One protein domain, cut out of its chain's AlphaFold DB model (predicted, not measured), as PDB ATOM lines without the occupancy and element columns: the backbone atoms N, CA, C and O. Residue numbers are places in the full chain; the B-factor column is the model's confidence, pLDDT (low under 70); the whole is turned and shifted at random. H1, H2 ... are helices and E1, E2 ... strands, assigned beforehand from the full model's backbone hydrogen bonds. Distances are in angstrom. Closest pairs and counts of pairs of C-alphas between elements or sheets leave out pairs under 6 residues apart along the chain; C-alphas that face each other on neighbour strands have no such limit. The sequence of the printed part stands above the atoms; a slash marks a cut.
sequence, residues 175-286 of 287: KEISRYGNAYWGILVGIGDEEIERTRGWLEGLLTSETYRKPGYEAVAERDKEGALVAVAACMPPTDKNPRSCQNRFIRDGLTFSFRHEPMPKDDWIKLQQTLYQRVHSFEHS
ATOM      1  N   LYS A 175     180.661 182.949 179.652       60.84
ATOM      2  CA  LYS A 175     180.993 184.387 179.594       60.84
ATOM      3  C   LYS A 175     181.089 184.927 178.166       60.84
ATOM      4  O   LYS A 175     180.680 186.062 177.936       60.84
ATOM      5  N   GLU A 176     181.607 184.136 177.227       64.50
ATOM      6  CA  GLU A 176     181.663 184.501 175.803       64.50
ATOM      7  C   GLU A 176     180.256 184.511 175.183       64.50
ATOM      8  O   GLU A 176     179.955 185.367 174.359       64.50
ATOM      9  N   ILE A 177     179.360 183.626 175.635       64.00
ATOM     10  CA  ILE A 177     177.962 183.562 175.167       64.00
ATOM     11  C   ILE A 177     177.074 184.602 175.857       64.00
ATOM     12  O   ILE A 177     176.090 185.051 175.281       64.00
ATOM     13  N   SER A 178     177.354 184.955 177.110       57.75
ATOM     14  CA  SER A 178     176.548 185.923 177.847       57.75
ATOM     15  C   SER A 178     177.369 186.596 178.930       57.75
ATOM     16  O   SER A 178     177.952 185.928 179.785       57.75
ATOM     17  N   ARG A 179     177.302 187.930 179.009       57.03
ATOM     18  CA  ARG A 179     177.913 188.687 180.119       57.03
ATOM     19  C   ARG A 179     177.407 188.242 181.499       57.03
ATOM     20  O   ARG A 179     178.068 188.493 182.500       57.03
ATOM     21  N   TYR A 180     176.256 187.566 181.543       54.25
ATOM     22  CA  TYR A 180     175.610 187.072 182.757       54.25
ATOM     23  C   TYR A 180     175.924 185.596 183.081       54.25
ATOM     24  O   TYR A 180     175.440 185.094 184.089       54.25
ATOM     25  N   GLY A 181     176.729 184.895 182.269       49.69
ATOM     26  CA  GLY A 181     177.309 183.588 182.628       49.69
ATOM     27  C   GLY A 181     176.344 182.394 182.688       49.69
ATOM     28  O   GLY A 181     176.643 181.396 183.348       49.69
ATOM     29  N   ASN A 182     175.192 182.463 182.013       42.41
ATOM     30  CA  ASN A 182     174.128 181.458 182.157       42.41
ATOM     31  C   ASN A 182     174.168 180.290 181.154       42.41
ATOM     32  O   ASN A 182     173.371 179.366 181.290       42.41
ATOM     33  N   ALA A 183     175.090 180.276 180.189       51.16
ATOM     34  CA  ALA A 183     175.242 179.169 179.241       51.16
ATOM     35  C   ALA A 183     176.348 178.182 179.672       51.16
ATOM     36  O   ALA A 183     177.247 178.550 180.427       51.16
ATOM     37  N   TYR A 184     176.226 176.925 179.237       50.81
ATOM     38  CA  TYR A 184     177.147 175.821 179.541       50.81
ATOM     39  C   TYR A 184     178.600 176.158 179.179       50.81
ATOM     40  O   TYR A 184     178.849 176.882 178.218       50.81
ATOM     41  N   TRP A 185     179.533 175.641 179.976       53.88
ATOM     42  CA  TRP A 185     180.969 175.874 179.863       53.88
ATOM     43  C   TRP A 185     181.628 174.563 179.434       53.88
ATOM     44  O   TRP A 185     181.784 173.707 180.285       53.88
ATOM     45  N   GLY A 186     182.009 174.400 178.163       66.94
ATOM     46  CA  GLY A 186     182.744 173.207 177.710       66.94
ATOM     47  C   GLY A 186     181.944 172.216 176.854       66.94
ATOM     48  O   GLY A 186     181.007 172.600 176.142       66.94
ATOM     49  N   ILE A 187     182.380 170.954 176.882       73.81
ATOM     50  CA  ILE A 187     181.822 169.811 176.151       73.81
ATOM     51  C   ILE A 187     181.242 168.839 177.172       73.81
ATOM     52  O   ILE A 187     181.972 168.237 177.957       73.81
ATOM     53  N   LEU A 188     179.931 168.638 177.109       77.94
ATOM     54  CA  LEU A 188     179.260 167.595 177.872       77.94
ATOM     55  C   LEU A 188     179.315 166.294 177.084       77.94
ATOM     56  O   LEU A 188     178.873 166.271 175.934       77.94
ATOM     57  N   VAL A 189     179.815 165.238 177.716       79.31
ATOM     58  CA  VAL A 189     179.806 163.877 177.186       79.31
ATOM     59  C   VAL A 189     178.874 163.010 178.023       79.31
ATOM     60  O   VAL A 189     178.901 163.042 179.257       79.31
ATOM     61  N   GLY A 190     178.013 162.271 177.336       78.12
ATOM     62  CA  GLY A 190     177.068 161.325 177.903       78.12
ATOM     63  C   GLY A 190     177.336 159.897 177.440       78.12
ATOM     64  O   GLY A 190     177.837 159.696 176.339       78.12
ATOM     65  N   ILE A 191     177.006 158.920 178.286       76.69
ATOM     66  CA  ILE A 191     177.145 157.479 178.026       76.69
ATOM     67  C   ILE A 191     175.949 156.686 178.544       76.69
ATOM     68  O   ILE A 191     175.266 157.103 179.481       76.69
ATOM     69  N   GLY A 192     175.747 155.513 177.953       78.00
ATOM     70  CA  GLY A 192     174.683 154.588 178.319       78.00
ATOM     71  C   GLY A 192     173.367 154.865 177.595       78.00
ATOM     72  O   GLY A 192     173.098 155.973 177.124       78.00
ATOM     73  N   ASP A 193     172.532 153.832 177.528       82.62
ATOM     74  CA  ASP A 193     171.338 153.812 176.679       82.62
ATOM     75  C   ASP A 193     170.313 154.885 177.058       82.62
ATOM     76  O   ASP A 193     169.774 155.561 176.185       82.62
ATOM     77  N   GLU A 194     170.092 155.117 178.357       82.25
ATOM     78  CA  GLU A 194     169.176 156.168 178.821       82.25
ATOM     79  C   GLU A 194     169.604 157.550 178.307       82.25
ATOM     80  O   GLU A 194     168.768 158.375 177.927       82.25
ATOM     81  N   GLU A 195     170.913 157.804 178.260       81.06
ATOM     82  CA  GLU A 195     171.434 159.094 177.832       81.06
ATOM     83  C   GLU A 195     171.389 159.283 176.318       81.06
ATOM     84  O   GLU A 195     171.107 160.383 175.822       81.06
ATOM     85  N   ILE A 196     171.617 158.198 175.583       87.19
ATOM     86  CA  ILE A 196     171.431 158.132 174.135       87.19
ATOM     87  C   ILE A 196     169.975 158.446 173.793       87.19
ATOM     88  O   ILE A 196     169.725 159.357 173.003       87.19
ATOM     89  N   GLU A 197     169.017 157.777 174.434       88.62
ATOM     90  CA  GLU A 197     167.585 157.988 174.187       88.62
ATOM     91  C   GLU A 197     167.137 159.402 174.560       88.62
ATOM     92  O   GLU A 197     166.467 160.088 173.777       88.62
ATOM     93  N   ARG A 198     167.592 159.915 175.710       86.50
ATOM     94  CA  ARG A 198     167.350 161.310 176.098       86.50
ATOM     95  C   ARG A 198     167.912 162.288 175.067       86.50
ATOM     96  O   ARG A 198     167.270 163.294 174.752       86.50
ATOM     97  N   THR A 199     169.102 162.009 174.539       88.81
ATOM     98  CA  THR A 199     169.726 162.848 173.513       88.81
ATOM     99  C   THR A 199     168.945 162.782 172.207       88.81
ATOM    100  O   THR A 199     168.672 163.844 171.655       88.81
ATOM    101  N   ARG A 200     168.507 161.600 171.752       90.75
ATOM    102  CA  ARG A 200     167.656 161.453 170.556       90.75
ATOM    103  C   ARG A 200     166.399 162.317 170.658       90.75
ATOM    104  O   ARG A 200     166.169 163.154 169.786       90.75
ATOM    105  N   GLY A 201     165.658 162.208 171.764       89.75
ATOM    106  CA  GLY A 201     164.464 163.029 171.995       89.75
ATOM    107  C   GLY A 201     164.771 164.531 172.013       89.75
ATOM    108  O   GLY A 201     164.006 165.345 171.490       89.75
ATOM    109  N   TRP A 202     165.930 164.924 172.549       88.19
ATOM    110  CA  TRP A 202     166.367 166.319 172.507       88.19
ATOM    111  C   TRP A 202     166.687 166.797 171.086       88.19
ATOM    112  O   TRP A 202     166.318 167.918 170.734       88.19
ATOM    113  N   LEU A 203     167.358 165.978 170.267       91.50
ATOM    114  CA  LEU A 203     167.670 166.309 168.873       91.50
ATOM    115  C   LEU A 203     166.381 166.559 168.075       91.50
ATOM    116  O   LEU A 203     166.275 167.563 167.364       91.50
ATOM    117  N   GLU A 204     165.376 165.695 168.242       89.44
ATOM    118  CA  GLU A 204     164.060 165.857 167.613       89.44
ATOM    119  C   GLU A 204     163.349 167.123 168.096       89.44
ATOM    120  O   GLU A 204     162.843 167.910 167.287       89.44
ATOM    121  N   GLY A 205     163.362 167.364 169.409       86.38
ATOM    122  CA  GLY A 205     162.798 168.570 170.012       86.38
ATOM    123  C   GLY A 205     163.461 169.850 169.499       86.38
ATOM    124  O   GLY A 205     162.779 170.848 169.259       86.38
ATOM    125  N   LEU A 206     164.777 169.834 169.269       84.00
ATOM    126  CA  LEU A 206     165.492 170.992 168.734       84.00
ATOM    127  C   LEU A 206     165.076 171.300 167.296       84.00
ATOM    128  O   LEU A 206     164.806 172.455 166.972       84.00
ATOM    129  N   LEU A 207     164.995 170.271 166.451       83.19
ATOM    130  CA  LEU A 207     164.640 170.416 165.041       83.19
ATOM    131  C   LEU A 207     163.173 170.839 164.851       83.19
ATOM    132  O   LEU A 207     162.835 171.538 163.897       83.19
ATOM    133  N   THR A 208     162.289 170.414 165.755       83.69
ATOM    134  CA  THR A 208     160.847 170.702 165.683       83.69
ATOM    135  C   THR A 208     160.433 171.975 166.418       83.69
ATOM    136  O   THR A 208     159.336 172.478 166.167       83.69
ATOM    137  N   SER A 209     161.298 172.529 167.272       79.31
ATOM    138  CA  SER A 209     161.022 173.726 168.067       79.31
ATOM    139  C   SER A 209     160.664 174.936 167.203       79.31
ATOM    140  O   SER A 209     161.391 175.317 166.284       79.31
ATOM    141  N   GLU A 210     159.572 175.616 167.567       70.25
ATOM    142  CA  GLU A 210     159.137 176.865 166.929       70.25
ATOM    143  C   GLU A 210     160.215 177.953 166.956       70.25
ATOM    144  O   GLU A 210     160.254 178.804 166.070       70.25
ATOM    145  N   THR A 211     161.117 177.914 167.941       69.94
ATOM    146  CA  THR A 211     162.232 178.866 168.045       69.94
ATOM    147  C   THR A 211     163.109 178.813 166.800       69.94
ATOM    148  O   THR A 211     163.436 179.855 166.243       69.94
ATOM    149  N   TYR A 212     163.417 177.605 166.324       69.88
ATOM    150  CA  TYR A 212     164.275 177.379 165.160       69.88
ATOM    151  C   TYR A 212     163.511 177.370 163.831       69.88
ATOM    152  O   TYR A 212     164.123 177.246 162.776       69.88
ATOM    153  N   ARG A 213     162.184 177.564 163.866       69.31
ATOM    154  CA  ARG A 213     161.351 177.821 162.679       69.31
ATOM    155  C   ARG A 213     161.229 179.311 162.342       69.31
ATOM    156  O   ARG A 213     160.637 179.658 161.323       69.31
ATOM    157  N   LYS A 214     161.754 180.205 163.191       76.56
ATOM    158  CA  LYS A 214     161.707 181.655 162.962       76.56
ATOM    159  C   LYS A 214     162.725 182.092 161.899       76.56
ATOM    160  O   LYS A 214     163.829 181.547 161.857       76.56
ATOM    161  N   PRO A 215     162.413 183.127 161.097       70.69
ATOM    162  CA  PRO A 215     163.377 183.722 160.174       70.69
ATOM    163  C   PRO A 215     164.667 184.145 160.898       70.69
ATOM    164  O   PRO A 215     164.607 184.774 161.954       70.69
ATOM    165  N   GLY A 216     165.827 183.797 160.333       71.69
ATOM    166  CA  GLY A 216     167.148 184.136 160.883       71.69
ATOM    167  C   GLY A 216     167.729 183.128 161.882       71.69
ATOM    168  O   GLY A 216     168.863 183.308 162.325       71.69
ATOM    169  N   TYR A 217     166.986 182.070 162.221       79.88
ATOM    170  CA  TYR A 217     167.536 180.887 162.879       79.88
ATOM    171  C   TYR A 217     167.982 179.884 161.815       79.88
ATOM    172  O   TYR A 217     167.333 179.730 160.782       79.88
ATOM    173  N   GLU A 218     169.082 179.189 162.080       82.88
ATOM    174  CA  GLU A 218     169.607 178.146 161.199       82.88
ATOM    175  C   GLU A 218     169.702 176.852 161.997       82.88
ATOM    176  O   GLU A 218     170.287 176.841 163.077       82.88
ATOM    177  N   ALA A 219     169.130 175.768 161.484       85.81
ATOM    178  CA  ALA A 219     169.266 174.442 162.066       85.81
ATOM    179  C   ALA A 219     169.661 173.455 160.973       85.81
ATOM    180  O   ALA A 219     169.042 173.407 159.910       85.81
ATOM    181  N   VAL A 220     170.697 172.669 161.241       85.88
ATOM    182  CA  VAL A 220     171.180 171.629 160.337       85.88
ATOM    183  C   VAL A 220     171.215 170.315 161.103       85.88
ATOM    184  O   VAL A 220     171.602 170.274 162.270       85.88
ATOM    185  N   ALA A 221     170.792 169.250 160.432       90.69
ATOM    186  CA  ALA A 221     170.688 167.911 160.986       90.69
ATOM    187  C   ALA A 221     171.499 166.903 160.161       90.69
ATOM    188  O   ALA A 221     171.626 167.044 158.941       90.69
ATOM    189  N   GLU A 222     171.998 165.872 160.833       91.94
ATOM    190  CA  GLU A 222     172.586 164.671 160.239       91.94
ATOM    191  C   GLU A 222     171.794 163.445 160.689       91.94
ATOM    192  O   GLU A 222     171.370 163.349 161.845       91.94
ATOM    193  N   ARG A 223     171.589 162.517 159.757       92.00
ATOM    194  CA  ARG A 223     170.932 161.236 160.000       92.00
ATOM    195  C   ARG A 223     171.883 160.102 159.639       92.00
ATOM    196  O   ARG A 223     172.696 160.272 158.731       92.00
ATOM    197  N   ASP A 224     171.778 158.983 160.344       89.94
ATOM    198  CA  ASP A 224     172.494 157.754 159.993       89.94
ATOM    199  C   ASP A 224     171.889 157.077 158.747       89.94
ATOM    200  O   ASP A 224     170.993 157.614 158.085       89.94
ATOM    201  N   LYS A 225     172.418 155.900 158.387       90.94
ATOM    202  CA  LYS A 225     171.993 155.148 157.194       90.94
ATOM    203  C   LYS A 225     170.561 154.635 157.323       90.94
ATOM    204  O   LYS A 225     169.868 154.487 156.322       90.94
ATOM    205  N   GLU A 226     170.133 154.389 158.552       91.88
ATOM    206  CA  GLU A 226     168.807 153.932 158.942       91.88
ATOM    207  C   GLU A 226     167.802 155.098 159.020       91.88
ATOM    208  O   GLU A 226     166.598 154.886 159.164       91.88
ATOM    209  N   GLY A 227     168.278 156.339 158.866       90.38
ATOM    210  CA  GLY A 227     167.477 157.559 158.855       90.38
ATOM    211  C   GLY A 227     167.222 158.154 160.242       90.38
ATOM    212  O   GLY A 227     166.514 159.165 160.351       90.38
ATOM    213  N   ALA A 228     167.796 157.589 161.303       90.19
ATOM    214  CA  ALA A 228     167.672 158.120 162.650       90.19
ATOM    215  C   ALA A 228     168.522 159.387 162.816       90.19
ATOM    216  O   ALA A 228     169.580 159.547 162.213       90.19
ATOM    217  N   LEU A 229     168.029 160.331 163.617       92.50
ATOM    218  CA  LEU A 229     168.694 161.611 163.845       92.50
ATOM    219  C   LEU A 229     169.903 161.413 164.768       92.50
ATOM    220  O   LEU A 229     169.733 161.040 165.927       92.50
ATOM    221  N   VAL A 230     171.104 161.687 164.256       93.38
ATOM    222  CA  VAL A 230     172.361 161.491 164.996       93.38
ATOM    223  C   VAL A 230     173.071 162.792 165.315       93.38
ATOM    224  O   VAL A 230     173.832 162.828 166.264       93.38
ATOM    225  N   ALA A 231     172.812 163.890 164.609       93.94
ATOM    226  CA  ALA A 231     173.352 165.184 165.009       93.94
ATOM    227  C   ALA A 231     172.404 166.320 164.663       93.94
ATOM    228  O   ALA A 231     171.710 166.282 163.647       93.94
ATOM    229  N   VAL A 232     172.413 167.358 165.493       92.69
ATOM    230  CA  VAL A 232     171.779 168.639 165.191       92.69
ATOM    231  C   VAL A 232     172.674 169.753 165.702       92.69
ATOM    232  O   VAL A 232     173.110 169.736 166.855       92.69
ATOM    233  N   ALA A 233     172.883 170.767 164.870       90.00
ATOM    234  CA  ALA A 233     173.330 172.064 165.339       90.00
ATOM    235  C   ALA A 233     172.340 173.132 164.940       90.00
ATOM    236  O   ALA A 233     171.892 173.198 163.795       90.00
ATOM    237  N   ALA A 234     172.022 173.973 165.912       89.06
ATOM    238  CA  ALA A 234     171.100 175.063 165.724       89.06
ATOM    239  C   ALA A 234     171.703 176.362 166.250       89.06
ATOM    240  O   ALA A 234     172.171 176.454 167.389       89.06
ATOM    241  N   CYS A 235     171.707 177.363 165.384       86.81
ATOM    242  CA  CYS A 235     172.265 178.677 165.609       86.81
ATOM    243  C   CYS A 235     171.136 179.667 165.852       86.81
ATOM    244  O   CYS A 235     170.199 179.788 165.060       86.81
ATOM    245  N   MET A 236     171.248 180.394 166.958       83.06
ATOM    246  CA  MET A 236     170.331 181.480 167.278       83.06
ATOM    247  C   MET A 236     170.897 182.793 166.725       83.06
ATOM    248  O   MET A 236     172.119 182.980 166.785       83.06
ATOM    249  N   PRO A 237     170.057 183.714 166.217       81.62
ATOM    250  CA  PRO A 237     170.506 185.039 165.824       81.62
ATOM    251  C   PRO A 237     171.094 185.776 167.037       81.62
ATOM    252  O   PRO A 237     170.703 185.510 168.181       81.62
ATOM    253  N   PRO A 238     172.044 186.699 166.814       82.38
ATOM    254  CA  PRO A 238     172.599 187.495 167.896       82.38
ATOM    255  C   PRO A 238     171.508 188.350 168.553       82.38
ATOM    256  O   PRO A 238     170.560 188.798 167.910       82.38
ATOM    257  N   THR A 239     171.673 188.604 169.844       78.31
ATOM    258  CA  THR A 239     170.862 189.541 170.630       78.31
ATOM    259  C   THR A 239     171.796 190.495 171.367       78.31
ATOM    260  O   THR A 239     172.961 190.164 171.580       78.31
ATOM    261  N   ASP A 240     171.285 191.621 171.864       75.88
ATOM    262  CA  ASP A 240     172.085 192.572 172.662       75.88
ATOM    263  C   ASP A 240     172.763 191.928 173.886       75.88
ATOM    264  O   ASP A 240     173.756 192.434 174.408       75.88
ATOM    265  N   LYS A 241     172.217 190.802 174.366       72.25
ATOM    266  CA  LYS A 241     172.712 190.081 175.544       72.25
ATOM    267  C   LYS A 241     173.624 188.904 175.207       72.25
ATOM    268  O   LYS A 241     174.425 188.529 176.062       72.25
ATOM    269  N   ASN A 242     173.485 188.324 174.014       72.69
ATOM    270  CA  ASN A 242     174.183 187.106 173.614       72.69
ATOM    271  C   ASN A 242     174.647 187.213 172.153       72.69
ATOM    272  O   ASN A 242     173.786 187.358 171.276       72.69
ATOM    273  N   PRO A 243     175.955 187.099 171.851       78.62
ATOM    274  CA  PRO A 243     176.419 186.986 170.477       78.62
ATOM    275  C   PRO A 243     175.846 185.741 169.793       78.62
ATOM    276  O   PRO A 243     175.352 184.803 170.431       78.62
ATOM    277  N   ARG A 244     175.929 185.741 168.459       82.50
ATOM    278  CA  ARG A 244     175.509 184.605 167.641       82.50
ATOM    279  C   ARG A 244     176.323 183.381 168.066       82.50
ATOM    280  O   ARG A 244     177.547 183.411 168.042       82.50
ATOM    281  N   SER A 245     175.639 182.318 168.468       85.25
ATOM    282  CA  SER A 245     176.256 181.051 168.861       85.25
ATOM    283  C   SER A 245     175.372 179.895 168.423       85.25
ATOM    284  O   SER A 245     174.149 180.032 168.302       85.25
ATOM    285  N   CYS A 246     176.007 178.757 168.183       85.75
ATOM    286  CA  CYS A 246     175.351 177.529 167.777       85.75
ATOM    287  C   CYS A 246     175.441 176.515 168.905       85.75
ATOM    288  O   CYS A 246     176.490 176.344 169.527       85.75
ATOM    289  N   GLN A 247     174.321 175.857 169.185       86.88
ATOM    290  CA  GLN A 247     174.284 174.695 170.053       86.88
ATOM    291  C   GLN A 247     174.366 173.452 169.183       86.88
ATOM    292  O   GLN A 247     173.531 173.283 168.301       86.88
ATOM    293  N   ASN A 248     175.344 172.598 169.457       88.88
ATOM    294  CA  ASN A 248     175.587 171.370 168.716       88.88
ATOM    295  C   ASN A 248     175.435 170.179 169.661       88.88
ATOM    296  O   ASN A 248     175.994 170.187 170.764       88.88
ATOM    297  N   ARG A 249     174.649 169.188 169.241       90.81
ATOM    298  CA  ARG A 249     174.547 167.895 169.911       90.81
ATOM    299  C   ARG A 249     174.658 166.761 168.915       90.81
ATOM    300  O   ARG A 249     174.075 166.848 167.834       90.81
ATOM    301  N   PHE A 250     175.357 165.697 169.302       93.19
ATOM    302  CA  PHE A 250     175.479 164.524 168.450       93.19
ATOM    303  C   PHE A 250     175.663 163.190 169.193       93.19
ATOM    304  O   PHE A 250     176.105 163.130 170.335       93.19
ATOM    305  N   ILE A 251     175.230 162.174 168.456       93.50
ATOM    306  CA  ILE A 251     175.213 160.714 168.497       93.50
ATOM    307  C   ILE A 251     176.430 160.002 167.905       93.50
ATOM    308  O   ILE A 251     176.527 160.018 166.675       93.50
ATOM    309  N   ARG A 252     177.348 159.380 168.653       92.00
ATOM    310  CA  ARG A 252     178.365 158.526 168.002       92.00
ATOM    311  C   ARG A 252     178.888 157.413 168.897       92.00
ATOM    312  O   ARG A 252     179.372 157.691 169.983       92.00
ATOM    313  N   ASP A 253     178.808 156.176 168.405       88.81
ATOM    314  CA  ASP A 253     179.368 154.966 169.025       88.81
ATOM    315  C   ASP A 253     179.058 154.836 170.524       88.81
ATOM    316  O   ASP A 253     179.935 154.626 171.352       88.81
ATOM    317  N   GLY A 254     177.784 155.012 170.883       86.12
ATOM    318  CA  GLY A 254     177.327 154.909 172.273       86.12
ATOM    319  C   GLY A 254     177.622 156.134 173.150       86.12
ATOM    320  O   GLY A 254     177.249 156.151 174.322       86.12
ATOM    321  N   LEU A 255     178.246 157.174 172.590       86.69
ATOM    322  CA  LEU A 255     178.549 158.431 173.267       86.69
ATOM    323  C   LEU A 255     177.642 159.553 172.759       86.69
ATOM    324  O   LEU A 255     177.383 159.682 171.557       86.69
ATOM    325  N   THR A 256     177.206 160.416 173.669       88.31
ATOM    326  CA  THR A 256     176.501 161.653 173.336       88.31
ATOM    327  C   THR A 256     177.392 162.849 173.625       88.31
ATOM    328  O   THR A 256     178.202 162.836 174.549       88.31
ATOM    329  N   PHE A 257     177.250 163.902 172.832       87.62
ATOM    330  CA  PHE A 257     178.044 165.116 172.960       87.62
ATOM    331  C   PHE A 257     177.130 166.333 172.926       87.62
ATOM    332  O   PHE A 257     176.176 166.384 172.147       87.62
ATOM    333  N   SER A 258     177.428 167.345 173.737       84.69
ATOM    334  CA  SER A 258     176.731 168.630 173.720       84.69
ATOM    335  C   SER A 258     177.694 169.771 174.007       84.69
ATOM    336  O   SER A 258     178.267 169.849 175.088       84.69
ATOM    337  N   PHE A 259     177.811 170.708 173.071       81.94
ATOM    338  CA  PHE A 259     178.696 171.865 173.199       81.94
ATOM    339  C   PHE A 259     178.126 173.087 172.471       81.94
ATOM    340  O   PHE A 259     177.128 173.010 171.743       81.94
ATOM    341  N   ARG A 260     178.743 174.249 172.697       83.50
ATOM    342  CA  ARG A 260     178.425 175.495 171.990       83.50
ATOM    343  C   ARG A 260     179.649 176.027 171.266       83.50
ATOM    344  O   ARG A 260     180.752 175.966 171.798       83.50
ATOM    345  N   HIS A 261     179.441 176.561 170.071       83.25
ATOM    346  CA  HIS A 261     180.504 177.084 169.218       83.25
ATOM    347  C   HIS A 261     180.043 178.329 168.452       83.25
ATOM    348  O   HIS A 261     178.848 178.642 168.402       83.25
ATOM    349  N   GLU A 262     180.993 179.050 167.864       82.56
ATOM    350  CA  GLU A 262     180.695 180.140 166.933       82.56
ATOM    351  C   GLU A 262     180.061 179.604 165.640       82.56
ATOM    352  O   GLU A 262     180.326 178.464 165.254       82.56
ATOM    353  N   PRO A 263     179.234 180.395 164.940       83.88
ATOM    354  CA  PRO A 263     178.706 180.015 163.634       83.88
ATOM    355  C   PRO A 263     179.825 179.668 162.653       83.88
ATOM    356  O   PRO A 263     180.730 180.465 162.429       83.88
ATOM    357  N   MET A 264     179.740 178.481 162.060       84.12
ATOM    358  CA  MET A 264     180.717 177.963 161.105       84.12
ATOM    359  C   MET A 264     180.013 177.150 160.008       84.12
ATOM    360  O   MET A 264     178.895 176.677 160.237       84.12
ATOM    361  N   PRO A 265     180.631 176.978 158.825       85.62
ATOM    362  CA  PRO A 265     180.064 176.190 157.734       85.62
ATOM    363  C   PRO A 265     179.780 174.725 158.093       85.62
ATOM    364  O   PRO A 265     180.418 174.137 158.972       85.62
ATOM    365  N   LYS A 266     178.878 174.102 157.315       83.31
ATOM    366  CA  LYS A 266     178.504 172.684 157.445       83.31
ATOM    367  C   LYS A 266     179.670 171.703 157.188       83.31
ATOM    368  O   LYS A 266     179.570 170.527 157.486       83.31
ATOM    369  N   ASP A 267     180.810 172.107 156.670       86.38
ATOM    370  CA  ASP A 267     181.922 171.147 156.577       86.38
ATOM    371  C   ASP A 267     182.807 171.200 157.826       86.38
ATOM    372  O   ASP A 267     183.400 170.198 158.221       86.38
ATOM    373  N   ASP A 268     182.828 172.336 158.521       85.38
ATOM    374  CA  ASP A 268     183.732 172.560 159.649       85.38
ATOM    375  C   ASP A 268     183.145 172.072 160.976       85.38
ATOM    376  O   ASP A 268     183.858 171.469 161.775       85.38
ATOM    377  N   TRP A 269     181.831 172.207 161.181       83.69
ATOM    378  CA  TRP A 269     181.149 171.590 162.330       83.69
ATOM    379  C   TRP A 269     181.266 170.043 162.342       83.69
ATOM    380  O   TRP A 269     181.455 169.474 163.411       83.69
ATOM    381  N   ILE A 270     181.230 169.357 161.188       85.44
ATOM    382  CA  ILE A 270     181.373 167.893 161.070       85.44
ATOM    383  C   ILE A 270     182.811 167.501 161.393       85.44
ATOM    384  O   ILE A 270     183.039 166.563 162.157       85.44
ATOM    385  N   LYS A 271     183.797 168.248 160.875       86.94
ATOM    386  CA  LYS A 271     185.205 168.059 161.255       86.94
ATOM    387  C   LYS A 271     185.402 168.246 162.757       86.94
ATOM    388  O   LYS A 271     186.124 167.462 163.371       86.94
ATOM    389  N   LEU A 272     184.747 169.240 163.360       85.25
ATOM    390  CA  LEU A 272     184.801 169.472 164.802       85.25
ATOM    391  C   LEU A 272     184.188 168.300 165.578       85.25
ATOM    392  O   LEU A 272     184.838 167.788 166.481       85.25
ATOM    393  N   GLN A 273     183.002 167.815 165.197       88.00
ATOM    394  CA  GLN A 273     182.385 166.625 165.805       88.00
ATOM    395  C   GLN A 273     183.295 165.393 165.699       88.00
ATOM    396  O   GLN A 273     183.502 164.696 166.691       88.00
ATOM    397  N   GLN A 274     183.892 165.154 164.526       88.12
ATOM    398  CA  GLN A 274     184.837 164.058 164.308       88.12
ATOM    399  C   GLN A 274     186.073 164.186 165.202       88.12
ATOM    400  O   GLN A 274     186.477 163.207 165.826       88.12
ATOM    401  N   THR A 275     186.649 165.385 165.284       86.69
ATOM    402  CA  THR A 275     187.835 165.665 166.104       86.69
ATOM    403  C   THR A 275     187.532 165.466 167.585       86.69
ATOM    404  O   THR A 275     188.312 164.833 168.293       86.69
ATOM    405  N   LEU A 276     186.381 165.959 168.052       85.00
ATOM    406  CA  LEU A 276     185.926 165.784 169.431       85.00
ATOM    407  C   LEU A 276     185.706 164.315 169.771       85.00
ATOM    408  O   LEU A 276     186.190 163.852 170.800       85.00
ATOM    409  N   TYR A 277     185.025 163.580 168.894       87.94
ATOM    410  CA  TYR A 277     184.804 162.151 169.064       87.94
ATOM    411  C   TYR A 277     186.132 161.388 169.157       87.94
ATOM    412  O   TYR A 277     186.360 160.683 170.135       87.94
ATOM    413  N   GLN A 278     187.046 161.591 168.203       88.31
ATOM    414  CA  GLN A 278     188.363 160.943 168.210       88.31
ATOM    415  C   GLN A 278     189.166 161.286 169.464       88.31
ATOM    416  O   GLN A 278     189.832 160.419 170.029       88.31
ATOM    417  N   ARG A 279     189.094 162.541 169.922       85.75
ATOM    418  CA  ARG A 279     189.782 162.979 171.135       85.75
ATOM    419  C   ARG A 279     189.213 162.303 172.377       85.75
ATOM    420  O   ARG A 279     189.987 161.765 173.159       85.75
ATOM    421  N   VAL A 280     187.895 162.309 172.557       84.06
ATOM    422  CA  VAL A 280     187.259 161.684 173.726       84.06
ATOM    423  C   VAL A 280     187.478 160.175 173.720       84.06
ATOM    424  O   VAL A 280     187.859 159.619 174.744       84.06
ATOM    425  N   HIS A 281     187.358 159.532 172.560       85.44
ATOM    426  CA  HIS A 281     187.665 158.113 172.407       85.44
ATOM    427  C   HIS A 281     189.145 157.805 172.707       85.44
ATOM    428  O   HIS A 281     189.461 156.732 173.211       85.44
ATOM    429  N   SER A 282     190.078 158.732 172.453       86.12
ATOM    430  CA  SER A 282     191.495 158.534 172.811       86.12
ATOM    431  C   SER A 282     191.758 158.518 174.320       86.12
ATOM    432  O   SER A 282     192.820 158.064 174.737       86.12
ATOM    433  N   PHE A 283     190.813 159.005 175.130       83.75
ATOM    434  CA  PHE A 283     190.902 158.942 176.587       83.75
ATOM    435  C   PHE A 283     190.431 157.601 177.140       83.75
ATOM    436  O   PHE A 283     190.621 157.352 178.325       83.75
ATOM    437  N   GLU A 284     189.770 156.762 176.344       80.00
ATOM    438  CA  GLU A 284     189.267 155.469 176.800       80.00
ATOM    439  C   GLU A 284     190.401 154.460 176.932       80.00
ATOM    440  O   GLU A 284     191.185 154.239 176.010       80.00
ATOM    441  N   HIS A 285     190.483 153.842 178.107       68.88
ATOM    442  CA  HIS A 285     191.470 152.821 178.411       68.88
ATOM    443  C   HIS A 285     190.773 151.548 178.879       68.88
ATOM    444  O   HIS A 285     189.932 151.586 179.778       68.88
ATOM    445  N   SER A 286     191.188 150.407 178.326       59.12
ATOM    446  CA  SER A 286     190.897 149.105 178.927       59.12
ATOM    447  C   SER A 286     191.524 149.045 180.324       59.12
ATOM    448  O   SER A 286     192.665 149.490 180.497       59.12
TER     449      SER A 286
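Overview. This is residues 175 to 286 of the 287 residues of an uncharacterized protein of Proteobacteria bacterium (UniProt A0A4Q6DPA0). A single antiparallel sheet of five strands makes the core, with one long helix slanting over each face: H1 on one face and H3 on the opposite face. The little helix H2 follows H1 and only grazes the sheet, and residues 175 to 186 form a stretch with no named element before E1. The printed part has 112 residues with three named helices and five named strands, in the order E1 H1 H2 E2 E3 E4 E5 H3; the sheet's order is E1 E5 E4 E3 E2, and the class is mixed, helices and strands. The whole is compact, with a radius of gyration of the C-alphas of 14.4 A, yet elongated in outline, spanning 47 by 30 by 27 A.

Arrangement. The sheet is formed by E1, residues 187 to 191, E5, residues 255 to 261, E4, residues 245 to 252, E3, residues 229 to 236, and E2, residues 218 to 223; E1 and E2 are its edge strands. It is twisted, with C-alphas up to 4.4 A off its best plane. E2 E3 E4 E5 are a meander, each strand the antiparallel neighbour of the one before. Within hydrogen-bond range are N 251 and O 230 between E4 and E3, 2.7 A; N 248 and O 259 between E4 and E5, 2.9 A; N 220 and O 233 between E2 and E3, 2.9 A; and N 190 and O 256 between E1 and E5, 2.8 A. H1, residues 193 to 208, is on the sheet at a height of 8.5 A, and its closest C-alphas to E3 are those of Leu 203 and Val 232, 6.0 A apart. On the local plane it stands at 48 degrees to E3, slantwise to the strands. H3, residues 268 to 282, is on the opposite face at a height of 9.6 A, at 50 degrees to E4 on the local plane; the closest C-alphas of H3 and E4 are those of Tyr 277 and Arg 252, 7.5 A apart. These are three layers, a sheet with helices on both faces. H1 and H3 are apart. H2, residues 210 to 213, only grazes the sheet with residues 211 to 213. In H1 and H3 every O i to N i+4 pair is within hydrogen-bond range; H2 is too short for such a pair.

Along the chain. E1 begins at C-alpha 187, (181.822, 169.811, 176.151). H1 measures 22.7 A from first to last C-alpha, E4 22.6 A, H3 20.7 A and E3 20.2 A. H3 ends at C-alpha 282, (191.495, 158.534, 172.811).

Size, cuts and confidence. The C-alphas of Pro 215 and Ser 286 are the two farthest apart, 48.0 A. The printed part has no cut and no long link. Mean pLDDT of the printed part is 81.1; residues 175 to 186, 211 to 213 and 285 to 286 are under 70.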